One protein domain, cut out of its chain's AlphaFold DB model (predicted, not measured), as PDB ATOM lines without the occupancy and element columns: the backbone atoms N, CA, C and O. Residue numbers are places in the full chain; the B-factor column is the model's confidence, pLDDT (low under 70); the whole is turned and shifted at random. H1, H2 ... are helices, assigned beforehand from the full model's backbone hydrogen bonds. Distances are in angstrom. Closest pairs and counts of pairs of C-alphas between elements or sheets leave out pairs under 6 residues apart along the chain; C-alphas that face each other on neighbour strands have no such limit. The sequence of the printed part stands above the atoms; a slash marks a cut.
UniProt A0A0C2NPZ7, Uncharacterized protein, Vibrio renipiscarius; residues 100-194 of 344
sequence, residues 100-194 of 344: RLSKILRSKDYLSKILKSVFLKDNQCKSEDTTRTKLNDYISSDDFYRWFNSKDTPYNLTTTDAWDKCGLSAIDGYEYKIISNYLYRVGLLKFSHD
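Overview. This is residues 100 to 194 of the 344 residues of an uncharacterized protein of Vibrio renipiscarius (UniProt A0A0C2NPZ7). The domain is a compact cluster of crossed helices gathered about one long helix, H6. H2 packs on the first half of H6, H1 on a later part of it, and H4 crosses it at about a right angle, while H3 stands crosswise at H2 and the short H5 lies next to H4, away from H6. The printed part has 95 residues with six named helices, H1 to H6 in order along the chain, and no named strand; the class is all helix. The whole is compact, with a radius of gyration of the C-alphas of 12.6 A, and rounded, spanning 35 by 28 by 24 A.

Arrangement. H6, residues 175 to 192, is the hub, touching three other helices. With residues 175 to 182 alone it touches H2, residues 108 to 117, at a steep tilt of 54 degrees, opposite ways; the closest C-alphas are those of Ser 117 and Glu 175, 6.8 A apart. With residues 182 to 189 alone it touches H1, residues 100 to 105, at a steep tilt of 49 degrees, opposite ways; the C-alphas of Ser 102 and Leu 189 are closest, at 7.2 A. H4, residues 142 to 149, only just touches H6, with 3 pairs of C-alphas within 8 A, and is about perpendicular to it at 90 degrees; the closest C-alphas are those of Phe 148 and Gly 187, 6.4 A apart. H3, residues 128 to 139, touches H2 with residues 128 to 132 alone, about perpendicular at 77 degrees; the C-alphas of Leu 115 and Glu 128 are closest, at 6.0 A. H3 and H6 are close but not clearly touching, with Ile 139 and Gly 187 the closest C-alphas at 7.7 A. H5, residues 161 to 165, only just touches H4, with 3 pairs within 8 A; the C-alphas of Asp 143 and Ala 162 are closest, at 6.1 A. H5 and H6 are apart. In each of the six helices every O i to N i+4 pair is within hydrogen-bond range.

Along the chain. H6 measures 25.5 A from C-alpha 175 at (198.602, 335.248, 204.201) to C-alpha 192 at (208.242, 313.999, 193.944). H3 is 16.3 A long, H2 14.4 A, H4 10.7 A, H1 8.7 A and H5 6.1 A. H1 begins with C-alpha 100 at (198.254, 311.623, 203.896).

Size, cuts and confidence. The two C-alphas farthest apart are those of Arg 100 and Asn 123, 36.7 A. The printed part has no cut. The link from H4 to H5 is long, with 11 residues. The mean pLDDT of the printed part is 85.9; residues 122 to 125 and 151 to 154 are under 70.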
ATOM      1  N   ARG A 100     198.766 310.692 202.874       84.81
ATOM      2  CA  ARG A 100     198.254 311.623 203.896       84.81
ATOM      3  C   ARG A 100     198.211 313.045 203.359       84.81
ATOM      4  O   ARG A 100     197.199 313.731 203.507       84.81
ATOM      5  N   LEU A 101     199.282 313.463 202.690       86.38
ATOM      6  CA  LEU A 101     199.390 314.797 202.129       86.38
ATOM      7  C   LEU A 101     198.309 315.048 201.074       86.38
ATOM      8  O   LEU A 101     197.550 316.007 201.173       86.38
ATOM      9  N   SER A 102     198.190 314.140 200.113       86.31
ATOM     10  CA  SER A 102     197.177 314.098 199.060       86.31
ATOM     11  C   SER A 102     195.760 314.195 199.631       86.31
ATOM     12  O   SER A 102     194.990 315.075 199.233       86.31
ATOM     13  N   LYS A 103     195.439 313.383 200.649       84.94
ATOM     14  CA  LYS A 103     194.152 313.417 201.358       84.94
ATOM     15  C   LYS A 103     193.863 314.785 201.982       84.94
ATOM     16  O   LYS A 103     192.747 315.287 201.862       84.94
ATOM     17  N   ILE A 104     194.853 315.400 202.629       84.94
ATOM     18  CA  ILE A 104     194.696 316.708 203.277       84.94
ATOM     19  C   ILE A 104     194.532 317.816 202.238       84.94
ATOM     20  O   ILE A 104     193.585 318.595 202.335       84.94
ATOM     21  N   LEU A 105     195.388 317.869 201.212       86.44
ATOM     22  CA  LEU A 105     195.326 318.904 200.170       86.44
ATOM     23  C   LEU A 105     194.012 318.866 199.372       86.44
ATOM     24  O   LEU A 105     193.601 319.890 198.825       86.44
ATOM     25  N   ARG A 106     193.352 317.704 199.328       85.56
ATOM     26  CA  ARG A 106     192.058 317.482 198.663       85.56
ATOM     27  C   ARG A 106     190.853 317.580 199.593       85.56
ATOM     28  O   ARG A 106     189.721 317.519 199.119       85.56
ATOM     29  N   SER A 107     191.058 317.749 200.900       86.38
ATOM     30  CA  SER A 107     189.957 317.989 201.832       86.38
ATOM     31  C   SER A 107     189.186 319.234 201.401       86.38
ATOM     32  O   SER A 107     189.768 320.311 201.272       86.38
ATOM     33  N   LYS A 108     187.870 319.100 201.198       87.25
ATOM     34  CA  LYS A 108     187.000 320.201 200.756       87.25
ATOM     35  C   LYS A 108     187.119 321.423 201.670       87.25
ATOM     36  O   LYS A 108     187.238 322.548 201.189       87.25
ATOM     37  N   ASP A 109     187.142 321.189 202.979       86.00
ATOM     38  CA  ASP A 109     187.255 322.249 203.981       86.00
ATOM     39  C   ASP A 109     188.614 322.939 203.921       86.00
ATOM     40  O   ASP A 109     188.705 324.160 204.067       86.00
ATOM     41  N   TYR A 110     189.678 322.167 203.699       84.75
ATOM     42  CA  TYR A 110     191.026 322.706 203.607       84.75
ATOM     43  C   TYR A 110     191.223 323.496 202.312       84.75
ATOM     44  O   TYR A 110     191.634 324.656 202.345       84.75
ATOM     45  N   LEU A 111     190.833 322.909 201.181       88.62
ATOM     46  CA  LEU A 111     190.924 323.530 199.870       88.62
ATOM     47  C   LEU A 111     190.106 324.828 199.804       88.62
ATOM     48  O   LEU A 111     190.632 325.850 199.373       88.62
ATOM     49  N   SER A 112     188.863 324.835 200.299       88.62
ATOM     50  CA  SER A 112     188.022 326.045 200.316       88.62
ATOM     51  C   SER A 112     188.674 327.193 201.096       88.62
ATOM     52  O   SER A 112     188.634 328.344 200.654       88.62
ATOM     53  N   LYS A 113     189.324 326.907 202.236       87.50
ATOM     54  CA  LYS A 113     190.051 327.927 203.012       87.50
ATOM     55  C   LYS A 113     191.207 328.521 202.210       87.50
ATOM     56  O   LYS A 113     191.308 329.740 202.125       87.50
ATOM     57  N   ILE A 114     192.022 327.674 201.582       89.56
ATOM     58  CA  ILE A 114     193.155 328.119 200.762       89.56
ATOM     59  C   ILE A 114     192.683 328.960 199.573       89.56
ATOM     60  O   ILE A 114     193.196 330.053 199.353       89.56
ATOM     61  N   LEU A 115     191.661 328.505 198.841       90.50
ATOM     62  CA  LEU A 115     191.127 329.230 197.685       90.50
ATOM     63  C   LEU A 115     190.549 330.602 198.067       90.50
ATOM     64  O   LEU A 115     190.625 331.545 197.281       90.50
ATOM     65  N   LYS A 116     189.996 330.748 199.278       88.31
ATOM     66  CA  LYS A 116     189.497 332.036 199.784       88.31
ATOM     67  C   LYS A 116     190.617 333.031 200.078       88.31
ATOM     68  O   LYS A 116     190.409 334.222 199.833       88.31
ATOM     69  N   SER A 117     191.766 332.542 200.548       87.75
ATOM     70  CA  SER A 117     192.969 333.336 200.837       87.75
ATOM     71  C   SER A 117     193.696 333.835 199.585       87.75
ATOM     72  O   SER A 117     194.539 334.717 199.691       87.75
ATOM     73  N   VAL A 118     193.371 333.307 198.403       89.81
ATOM     74  CA  VAL A 118     193.932 333.760 197.127       89.81
ATOM     75  C   VAL A 118     193.069 334.882 196.534       89.81
ATOM     76  O   VAL A 118     191.833 334.808 196.501       89.81
ATOM     77  N   PHE A 119     193.731 335.934 196.049       88.38
ATOM     78  CA  PHE A 119     193.094 337.097 195.431       88.38
ATOM     79  C   PHE A 119     193.324 337.093 193.917       88.38
ATOM     80  O   PHE A 119     194.426 336.814 193.450       88.38
ATOM     81  N   LEU A 120     192.270 337.384 193.154       88.25
ATOM     82  CA  LEU A 120     192.332 337.566 191.702       88.25
ATOM     83  C   LEU A 120     192.465 339.061 191.393       88.25
ATOM     84  O   LEU A 120     191.985 339.887 192.172       88.25
ATOM     85  N   LYS A 121     193.077 339.406 190.258       87.38
ATOM     86  CA  LYS A 121     193.124 340.795 189.782       87.38
ATOM     87  C   LYS A 121     191.721 341.317 189.445       87.38
ATOM     88  O   LYS A 121     190.859 340.555 188.995       87.38
ATOM     89  N   ASP A 122     191.524 342.623 189.637       68.94
ATOM     90  CA  ASP A 122     190.268 343.318 189.352       68.94
ATOM     91  C   ASP A 122     189.782 342.990 187.929       68.94
ATOM     92  O   ASP A 122     190.569 343.016 186.981       68.94
ATOM     93  N   ASN A 123     188.486 342.662 187.804       62.47
ATOM     94  CA  ASN A 123     187.744 342.199 186.607       62.47
ATOM     95  C   ASN A 123     187.482 340.684 186.471       62.47
ATOM     96  O   ASN A 123     186.874 340.274 185.482       62.47
ATOM     97  N   GLN A 124     187.861 339.841 187.439       65.56
ATOM     98  CA  GLN A 124     187.520 338.407 187.410       65.56
ATOM     99  C   GLN A 124     186.385 338.040 188.379       65.56
ATOM    100  O   GLN A 124     186.338 338.503 189.517       65.56
ATOM    101  N   CYS A 125     185.473 337.164 187.943       69.75
ATOM    102  CA  CYS A 125     184.449 336.589 188.817       69.75
ATOM    103  C   CYS A 125     185.119 335.638 189.825       69.75
ATOM    104  O   CYS A 125     185.635 334.589 189.441       69.75
ATOM    105  N   LYS A 126     185.136 336.003 191.115       78.81
ATOM    106  CA  LYS A 126     185.732 335.165 192.165       78.81
ATOM    107  C   LYS A 126     184.826 333.965 192.456       78.81
ATOM    108  O   LYS A 126     183.880 334.065 193.232       78.81
ATOM    109  N   SER A 127     185.154 332.821 191.861       87.38
ATOM    110  CA  SER A 127     184.642 331.504 192.254       87.38
ATOM    111  C   SER A 127     185.795 330.581 192.647       87.38
ATOM    112  O   SER A 127     186.915 330.744 192.161       87.38
ATOM    113  N   GLU A 128     185.527 329.596 193.512       88.44
ATOM    114  CA  GLU A 128     186.526 328.585 193.894       88.44
ATOM    115  C   GLU A 128     187.090 327.858 192.663       88.44
ATOM    116  O   GLU A 128     188.295 327.634 192.584       88.44
ATOM    117  N   ASP A 129     186.253 327.577 191.660       90.00
ATOM    118  CA  ASP A 129     186.676 326.934 190.411       90.00
ATOM    119  C   ASP A 129     187.613 327.816 189.573       90.00
ATOM    120  O   ASP A 129     188.603 327.322 189.024       90.00
ATOM    121  N   THR A 130     187.340 329.123 189.501       91.00
ATOM    122  CA  THR A 130     188.196 330.072 188.771       91.00
ATOM    123  C   THR A 130     189.555 330.174 189.450       91.00
ATOM    124  O   THR A 130     190.583 329.984 188.801       91.00
ATOM    125  N   THR A 131     189.571 330.383 190.770       92.12
ATOM    126  CA  THR A 131     190.811 330.438 191.554       92.12
ATOM    127  C   THR A 131     191.606 329.138 191.439       92.12
ATOM    128  O   THR A 131     192.814 329.175 191.216       92.12
ATOM    129  N   ARG A 132     190.937 327.982 191.533       93.12
ATOM    130  CA  ARG A 132     191.570 326.665 191.382       93.12
ATOM    131  C   ARG A 132     192.224 326.506 190.012       93.12
ATOM    132  O   ARG A 132     193.353 326.036 189.937       93.12
ATOM    133  N   THR A 133     191.545 326.926 188.947       93.69
ATOM    134  CA  THR A 133     192.083 326.877 187.579       93.69
ATOM    135  C   THR A 133     193.345 327.728 187.457       93.69
ATOM    136  O   THR A 133     194.369 327.232 187.004       93.69
ATOM    137  N   LYS A 134     193.326 328.968 187.968       93.81
ATOM    138  CA  LYS A 134     194.503 329.851 187.942       93.81
ATOM    139  C   LYS A 134     195.685 329.312 188.745       93.81
ATOM    140  O   LYS A 134     196.825 329.434 188.306       93.81
ATOM    141  N   LEU A 135     195.429 328.697 189.899       94.38
ATOM    142  CA  LEU A 135     196.481 328.028 190.665       94.38
ATOM    143  C   LEU A 135     197.038 326.813 189.916       94.38
ATOM    144  O   LEU A 135     198.245 326.600 189.942       94.38
ATOM    145  N   ASN A 136     196.192 326.043 189.228       95.69
ATOM    146  CA  ASN A 136     196.629 324.916 188.405       95.69
ATOM    147  C   ASN A 136     197.502 325.353 187.214       95.69
ATOM    148  O   ASN A 136     198.503 324.693 186.919       95.69
ATOM    149  N   ASP A 137     197.177 326.485 186.586       94.81
ATOM    150  CA  ASP A 137     198.029 327.110 185.569       94.81
ATOM    151  C   ASP A 137     199.387 327.507 186.175       94.81
ATOM    152  O   ASP A 137     200.440 327.203 185.612       94.81
ATOM    153  N   TYR A 138     199.378 328.119 187.365       94.81
ATOM    154  CA  TYR A 138     200.595 328.554 188.052       94.81
ATOM    155  C   TYR A 138     201.506 327.386 188.453       94.81
ATOM    156  O   TYR A 138     202.702 327.425 188.168       94.81
ATOM    157  N   ILE A 139     200.976 326.316 189.057       94.88
ATOM    158  CA  ILE A 139     201.798 325.155 189.461       94.88
ATOM    159  C   ILE A 139     202.348 324.363 188.268       94.88
ATOM    160  O   ILE A 139     203.200 323.494 188.442       94.88
ATOM    161  N   SER A 140     201.846 324.634 187.064       94.25
ATOM    162  CA  SER A 140     202.349 324.062 185.815       94.25
ATOM    163  C   SER A 140     203.420 324.939 185.156       94.25
ATOM    164  O   SER A 140     203.958 324.559 184.120       94.25
ATOM    165  N   SER A 141     203.737 326.102 185.733       93.88
ATOM    166  CA  SER A 141     204.737 327.031 185.207       93.88
ATOM    167  C   SER A 141     206.170 326.669 185.617       93.88
ATOM    168  O   SER A 141     206.418 326.126 186.698       93.88
ATOM    169  N   ASP A 142     207.136 327.060 184.779       91.31
ATOM    170  CA  ASP A 142     208.568 326.936 185.080       91.31
ATOM    171  C   ASP A 142     208.976 327.736 186.326       91.31
ATOM    172  O   ASP A 142     209.872 327.322 187.062       91.31
ATOM    173  N   ASP A 143     208.320 328.869 186.586       90.19
ATOM    174  CA  ASP A 143     208.594 329.707 187.757       90.19
ATOM    175  C   ASP A 143     208.268 328.963 189.052       90.19
ATOM    176  O   ASP A 143     209.054 329.006 189.999       90.19
ATOM    177  N   PHE A 144     207.160 328.215 189.083       91.81
ATOM    178  CA  PHE A 144     206.818 327.393 190.239       91.81
ATOM    179  C   PHE A 144     207.837 326.268 190.463       91.81
ATOM    180  O   PHE A 144     208.273 326.052 191.595       91.81
ATOM    181  N   TYR A 145     208.274 325.595 189.393       91.50
ATOM    182  CA  TYR A 145     209.329 324.579 189.473       91.50
ATOM    183  C   TYR A 145     210.653 325.165 189.990       91.50
ATOM    184  O   TYR A 145     211.294 324.584 190.869       91.50
ATOM    185  N   ARG A 146     211.067 326.332 189.481       90.00
ATOM    186  CA  ARG A 146     212.288 327.022 189.925       90.00
ATOM    187  C   ARG A 146     212.194 327.454 191.382       90.00
ATOM    188  O   ARG A 146     213.153 327.259 192.123       90.00
ATOM    189  N   TRP A 147     211.050 327.998 191.787       88.62
ATOM    190  CA  TRP A 147     210.792 328.380 193.171       88.62
ATOM    191  C   TRP A 147     210.889 327.172 194.107       88.62
ATOM    192  O   TRP A 147     211.646 327.219 195.075       88.62
ATOM    193  N   PHE A 148     210.210 326.066 193.781       88.81
ATOM    194  CA  PHE A 148     210.210 324.852 194.602       88.81
ATOM    195  C   PHE A 148     211.615 324.259 194.790       88.81
ATOM    196  O   PHE A 148     211.956 323.813 195.881       88.81
ATOM    197  N   ASN A 149     212.449 324.289 193.744       88.44
ATOM    198  CA  ASN A 149     213.816 323.759 193.795       88.44
ATOM    199  C   ASN A 149     214.859 324.755 194.329       88.44
ATOM    200  O   ASN A 149     216.026 324.388 194.500       88.44
ATOM    201  N   SER A 150     214.484 326.013 194.579       85.06
ATOM    202  CA  SER A 150     215.409 327.005 195.124       85.06
ATOM    203  C   SER A 150     215.673 326.704 196.603       85.06
ATOM    204  O   SER A 150     214.782 326.776 197.444       85.06
ATOM    205  N   LYS A 151     216.911 326.315 196.929       62.69
ATOM    206  CA  LYS A 151     217.272 325.826 198.271       62.69
ATOM    207  C   LYS A 151     217.296 326.904 199.365       62.69
ATOM    208  O   LYS A 151     217.396 326.535 200.528       62.69
ATOM    209  N   ASP A 152     217.196 328.195 199.023       54.66
ATOM    210  CA  ASP A 152     217.758 329.246 199.889       54.66
ATOM    211  C   ASP A 152     216.953 330.535 200.115       54.66
ATOM    212  O   ASP A 152     217.491 331.446 200.740       54.66
ATOM    213  N   THR A 153     215.675 330.670 199.742       56.41
ATOM    214  CA  THR A 153     214.944 331.878 200.187       56.41
ATOM    215  C   THR A 153     213.445 331.698 200.376       56.41
ATOM    216  O   THR A 153     212.782 331.174 199.481       56.41
ATOM    217  N   PRO A 154     212.868 332.270 201.453       62.28
ATOM    218  CA  PRO A 154     211.438 332.516 201.561       62.28
ATOM    219  C   PRO A 154     211.051 333.699 200.665       62.28
ATOM    220  O   PRO A 154     210.552 334.723 201.132       62.28
ATOM    221  N   TYR A 155     211.350 333.602 199.368       71.62
ATOM    222  CA  TYR A 155     210.889 334.595 198.416       71.62
ATOM    223  C   TYR A 155     209.377 334.448 198.300       71.62
ATOM    224  O   TYR A 155     208.855 333.336 198.164       71.62
ATOM    225  N   ASN A 156     208.671 335.570 198.397       78.81
ATOM    226  CA  ASN A 156     207.227 335.581 198.286       78.81
ATOM    227  C   ASN A 156     206.835 335.142 196.869       78.81
ATOM    228  O   ASN A 156     206.877 335.939 195.931       78.81
ATOM    229  N   LEU A 157     206.442 333.875 196.716       82.69
ATOM    230  CA  LEU A 157     206.090 333.287 195.419       82.69
ATOM    231  C   LEU A 157     204.957 334.048 194.724       82.69
ATOM    232  O   LEU A 157     204.855 334.027 193.499       82.69
ATOM    233  N   THR A 158     204.127 334.751 195.502       83.31
ATOM    234  CA  THR A 158     203.000 335.540 194.991       83.31
ATOM    235  C   THR A 158     203.441 336.825 194.283       83.31
ATOM    236  O   THR A 158     202.614 337.561 193.760       83.31
ATOM    237  N   THR A 159     204.749 337.101 194.240       84.44
ATOM    238  CA  THR A 159     205.344 338.238 193.517       84.44
ATOM    239  C   THR A 159     206.065 337.821 192.231       84.44
ATOM    240  O   THR A 159     206.752 338.637 191.622       84.44
ATOM    241  N   THR A 160     205.944 336.555 191.819       85.69
ATOM    242  CA  THR A 160     206.564 336.050 190.582       85.69
ATOM    243  C   THR A 160     205.807 336.501 189.331       85.69
ATOM    244  O   THR A 160     204.587 336.679 189.352       85.69
ATOM    245  N   ASP A 161     206.520 336.619 188.208       86.38
ATOM    246  CA  ASP A 161     205.923 336.971 186.917       86.38
ATOM    247  C   ASP A 161     204.863 335.949 186.478       86.38
ATOM    248  O   ASP A 161     203.830 336.332 185.928       86.38
ATOM    249  N   ALA A 162     205.077 334.648 186.709       89.12
ATOM    250  CA  ALA A 162     204.062 333.633 186.426       89.12
ATOM    251  C   ALA A 162     202.795 333.802 187.276       89.12
ATOM    252  O   ALA A 162     201.697 333.669 186.738       89.12
ATOM    253  N   TRP A 163     202.922 334.130 188.568       91.06
ATOM    254  CA  TRP A 163     201.766 334.404 189.431       91.06
ATOM    255  C   TRP A 163     200.927 335.555 188.866       91.06
ATOM    256  O   TRP A 163     199.711 335.436 188.685       91.06
ATOM    257  N   ASP A 164     201.611 336.632 188.482       89.69
ATOM    258  CA  ASP A 164     201.009 337.817 187.884       89.69
ATOM    259  C   ASP A 164     200.309 337.514 186.541       89.69
ATOM    260  O   ASP A 164     199.167 337.945 186.314       89.69
ATOM    261  N   LYS A 165     200.951 336.714 185.675       91.12
ATOM    262  CA  LYS A 165     200.421 336.261 184.373       91.12
ATOM    263  C   LYS A 165     199.215 335.332 184.507       91.12
ATOM    264  O   LYS A 165     198.317 335.378 183.665       91.12
ATOM    265  N   CYS A 166     199.143 334.537 185.574       91.19
ATOM    266  CA  CYS A 166     197.959 333.740 185.901       91.19
ATOM    267  C   CYS A 166     196.764 334.612 186.339       91.19
ATOM    268  O   CYS A 166     195.645 334.112 186.449       91.19
ATOM    269  N   GLY A 167     196.954 335.923 186.526       89.50
ATOM    270  CA  GLY A 167     195.907 336.849 186.958       89.50
ATOM    271  C   GLY A 167     195.659 336.814 188.465       89.50
ATOM    272  O   GLY A 167     194.582 337.205 188.917       89.50
ATOM    273  N   LEU A 168     196.641 336.330 189.227       91.19
ATOM    274  CA  LEU A 168     196.623 336.294 190.681       91.19
ATOM    275  C   LEU A 168     197.251 337.589 191.218       91.19
ATOM    276  O   LEU A 168     198.232 338.091 190.669       91.19
ATOM    277  N   SER A 169     196.672 338.150 192.274       90.19
ATOM    278  CA  SER A 169     197.202 339.349 192.931       90.19
ATOM    279  C   SER A 169     198.295 338.964 193.922       90.19
ATOM    280  O   SER A 169     198.203 337.916 194.568       90.19
ATOM    281  N   ALA A 170     199.321 339.806 194.052       87.75
ATOM    282  CA  ALA A 170     200.343 339.629 195.077       87.75
ATOM    283  C   ALA A 170     199.720 339.681 196.478       87.75
ATOM    284  O   ALA A 170     198.753 340.406 196.718       87.75
ATOM    285  N   ILE A 171     200.276 338.891 197.390       86.31
ATOM    286  CA  ILE A 171     199.769 338.716 198.749       86.31
ATOM    287  C   ILE A 171     200.898 339.080 199.695       86.31
ATOM    288  O   ILE A 171     202.007 338.572 199.556       86.31
ATOM    289  N   ASP A 172     200.640 339.968 200.641       80.44
ATOM    290  CA  ASP A 172     201.610 340.410 201.632       80.44
ATOM    291  C   ASP A 172     201.334 339.781 203.009       80.44
ATOM    292  O   ASP A 172     200.524 338.864 203.163       80.44
ATOM    293  N   GLY A 173     202.108 340.199 204.011       80.31
ATOM    294  CA  GLY A 173     201.818 339.884 205.407       80.31
ATOM    295  C   GLY A 173     201.940 338.407 205.790       80.31
ATOM    296  O   GLY A 173     202.979 337.775 205.609       80.31
ATOM    297  N   TYR A 174     200.908 337.880 206.442       76.44
ATOM    298  CA  TYR A 174     200.897 336.526 206.999       76.44
ATOM    299  C   TYR A 174     200.284 335.517 206.016       76.44
ATOM    300  O   TYR A 174     200.652 334.344 205.977       76.44
ATOM    301  N   GLU A 175     199.390 335.998 205.164       79.88
ATOM    302  CA  GLU A 175     198.602 335.248 204.201       79.88
ATOM    303  C   GLU A 175     199.484 334.604 203.126       79.88
ATOM    304  O   GLU A 175     199.248 333.452 202.746       79.88
ATOM    305  N   TYR A 176     200.563 335.275 202.698       84.00
ATOM    306  CA  TYR A 176     201.503 334.674 201.746       84.00
ATOM    307  C   TYR A 176     202.200 333.439 202.331       84.00
ATOM    308  O   TYR A 176     202.496 332.503 201.586       84.00
ATOM    309  N   LYS A 177     202.437 333.385 203.653       82.00
ATOM    310  CA  LYS A 177     203.064 332.222 204.306       82.00
ATOM    311  C   LYS A 177     202.144 331.011 204.282       82.00
ATOM    312  O   LYS A 177     202.614 329.904 204.034       82.00
ATOM    313  N   ILE A 178     200.843 331.215 204.494       82.06
ATOM    314  CA  ILE A 178     199.828 330.154 204.408       82.06
ATOM    315  C   ILE A 178     199.842 329.541 203.006       82.06
ATOM    316  O   ILE A 178     199.915 328.323 202.843       82.06
ATOM    317  N   ILE A 179     199.818 330.398 201.987       86.25
ATOM    318  CA  ILE A 179     199.771 329.982 200.584       86.25
ATOM    319  C   ILE A 179     201.091 329.346 200.154       86.25
ATOM    320  O   ILE A 179     201.080 328.330 199.469       86.25
ATOM    321  N   SER A 180     202.224 329.880 200.608       85.94
ATOM    322  CA  SER A 180     203.544 329.308 200.331       85.94
ATOM    323  C   SER A 180     203.714 327.930 200.956       85.94
ATOM    324  O   SER A 180     204.222 327.032 200.295       85.94
ATOM    325  N   ASN A 181     203.226 327.726 202.179       84.44
ATOM    326  CA  ASN A 181     203.187 326.406 202.806       84.44
ATOM    327  C   ASN A 181     202.328 325.420 202.009       84.44
ATOM    328  O   ASN A 181     202.777 324.318 201.694       84.44
ATOM    329  N   TYR A 182     201.111 325.827 201.639       88.38
ATOM    330  CA  TYR A 182     200.226 325.005 200.818       88.38
ATOM    331  C   TYR A 182     200.874 324.635 199.478       88.38
ATOM    332  O   TYR A 182     200.907 323.467 199.097       88.38
ATOM    333  N   LEU A 183     201.435 325.616 198.773       90.12
ATOM    334  CA  LEU A 183     202.039 325.404 197.464       90.12
ATOM    335  C   LEU A 183     203.345 324.611 197.546       90.12
ATOM    336  O   LEU A 183     203.603 323.809 196.657       90.12
ATOM    337  N   TYR A 184     204.119 324.726 198.625       89.62
ATOM    338  CA  TYR A 184     205.266 323.845 198.852       89.62
ATOM    339  C   TYR A 184     204.826 322.377 198.954       89.62
ATOM    340  O   TYR A 184     205.426 321.494 198.342       89.62
ATOM    341  N   ARG A 185     203.719 322.102 199.655       88.94
ATOM    342  CA  ARG A 185     203.121 320.758 199.728       88.94
ATOM    343  C   ARG A 185     202.574 320.268 198.390       88.94
ATOM    344  O   ARG A 185     202.744 319.097 198.060       88.94
ATOM    345  N   VAL A 186     201.959 321.154 197.608       91.81
ATOM    346  CA  VAL A 186     201.570 320.841 196.225       91.81
ATOM    347  C   VAL A 186     202.804 320.495 195.390       91.81
ATOM    348  O   VAL A 186     202.764 319.527 194.639       91.81
ATOM    349  N   GLY A 187     203.908 321.225 195.556       91.75
ATOM    350  CA  GLY A 187     205.183 320.945 194.897       91.75
ATOM    351  C   GLY A 187     205.764 319.584 195.282       91.75
ATOM    352  O   GLY A 187     206.191 318.844 194.401       91.75
ATOM    353  N   LEU A 188     205.697 319.199 196.563       91.00
ATOM    354  CA  LEU A 188     206.106 317.865 197.019       91.00
ATOM    355  C   LEU A 188     205.322 316.762 196.300       91.00
ATOM    356  O   LEU A 188     205.938 315.852 195.754       91.00
ATOM    357  N   LEU A 189     203.988 316.860 196.245       89.94
ATOM    358  CA  LEU A 189     203.184 315.894 195.490       89.94
ATOM    359  C   LEU A 189     203.528 315.930 194.005       89.94
ATOM    360  O   LEU A 189     203.843 314.893 193.434       89.94
ATOM    361  N   LYS A 190     203.517 317.114 193.390       91.81
ATOM    362  CA  LYS A 190     203.682 317.261 191.944       91.81
ATOM    363  C   LYS A 190     205.045 316.782 191.458       91.81
ATOM    364  O   LYS A 190     205.136 316.068 190.472       91.81
ATOM    365  N   PHE A 191     206.118 317.192 192.117       91.44
ATOM    366  CA  PHE A 191     207.467 316.961 191.609       91.44
ATOM    367  C   PHE A 191     208.128 315.708 192.176       91.44
ATOM    368  O   PHE A 191     209.089 315.234 191.577       91.44
ATOM    369  N   SER A 192     207.629 315.168 193.293       87.75
ATOM    370  CA  SER A 192     208.242 313.999 193.944       87.75
ATOM    371  C   SER A 192     207.395 312.724 193.879       87.75
ATOM    372  O   SER A 192     207.944 311.652 194.104       87.75
ATOM    373  N   HIS A 193     206.092 312.806 193.576       86.81
ATOM    374  CA  HIS A 193     205.184 311.647 193.623       86.81
ATOM    375  C   HIS A 193     204.307 311.497 192.372       86.81
ATOM    376  O   HIS A 193     204.330 310.459 191.719       86.81
ATOM    377  N   ASP A 194     203.573 312.542 191.990       87.00
ATOM    378  CA  ASP A 194     202.628 312.545 190.872       87.00
ATOM    379  C   ASP A 194     202.809 313.793 189.995       87.00
ATOM    380  O   ASP A 194     202.217 314.845 190.236       87.00
TER     381      ASP A 194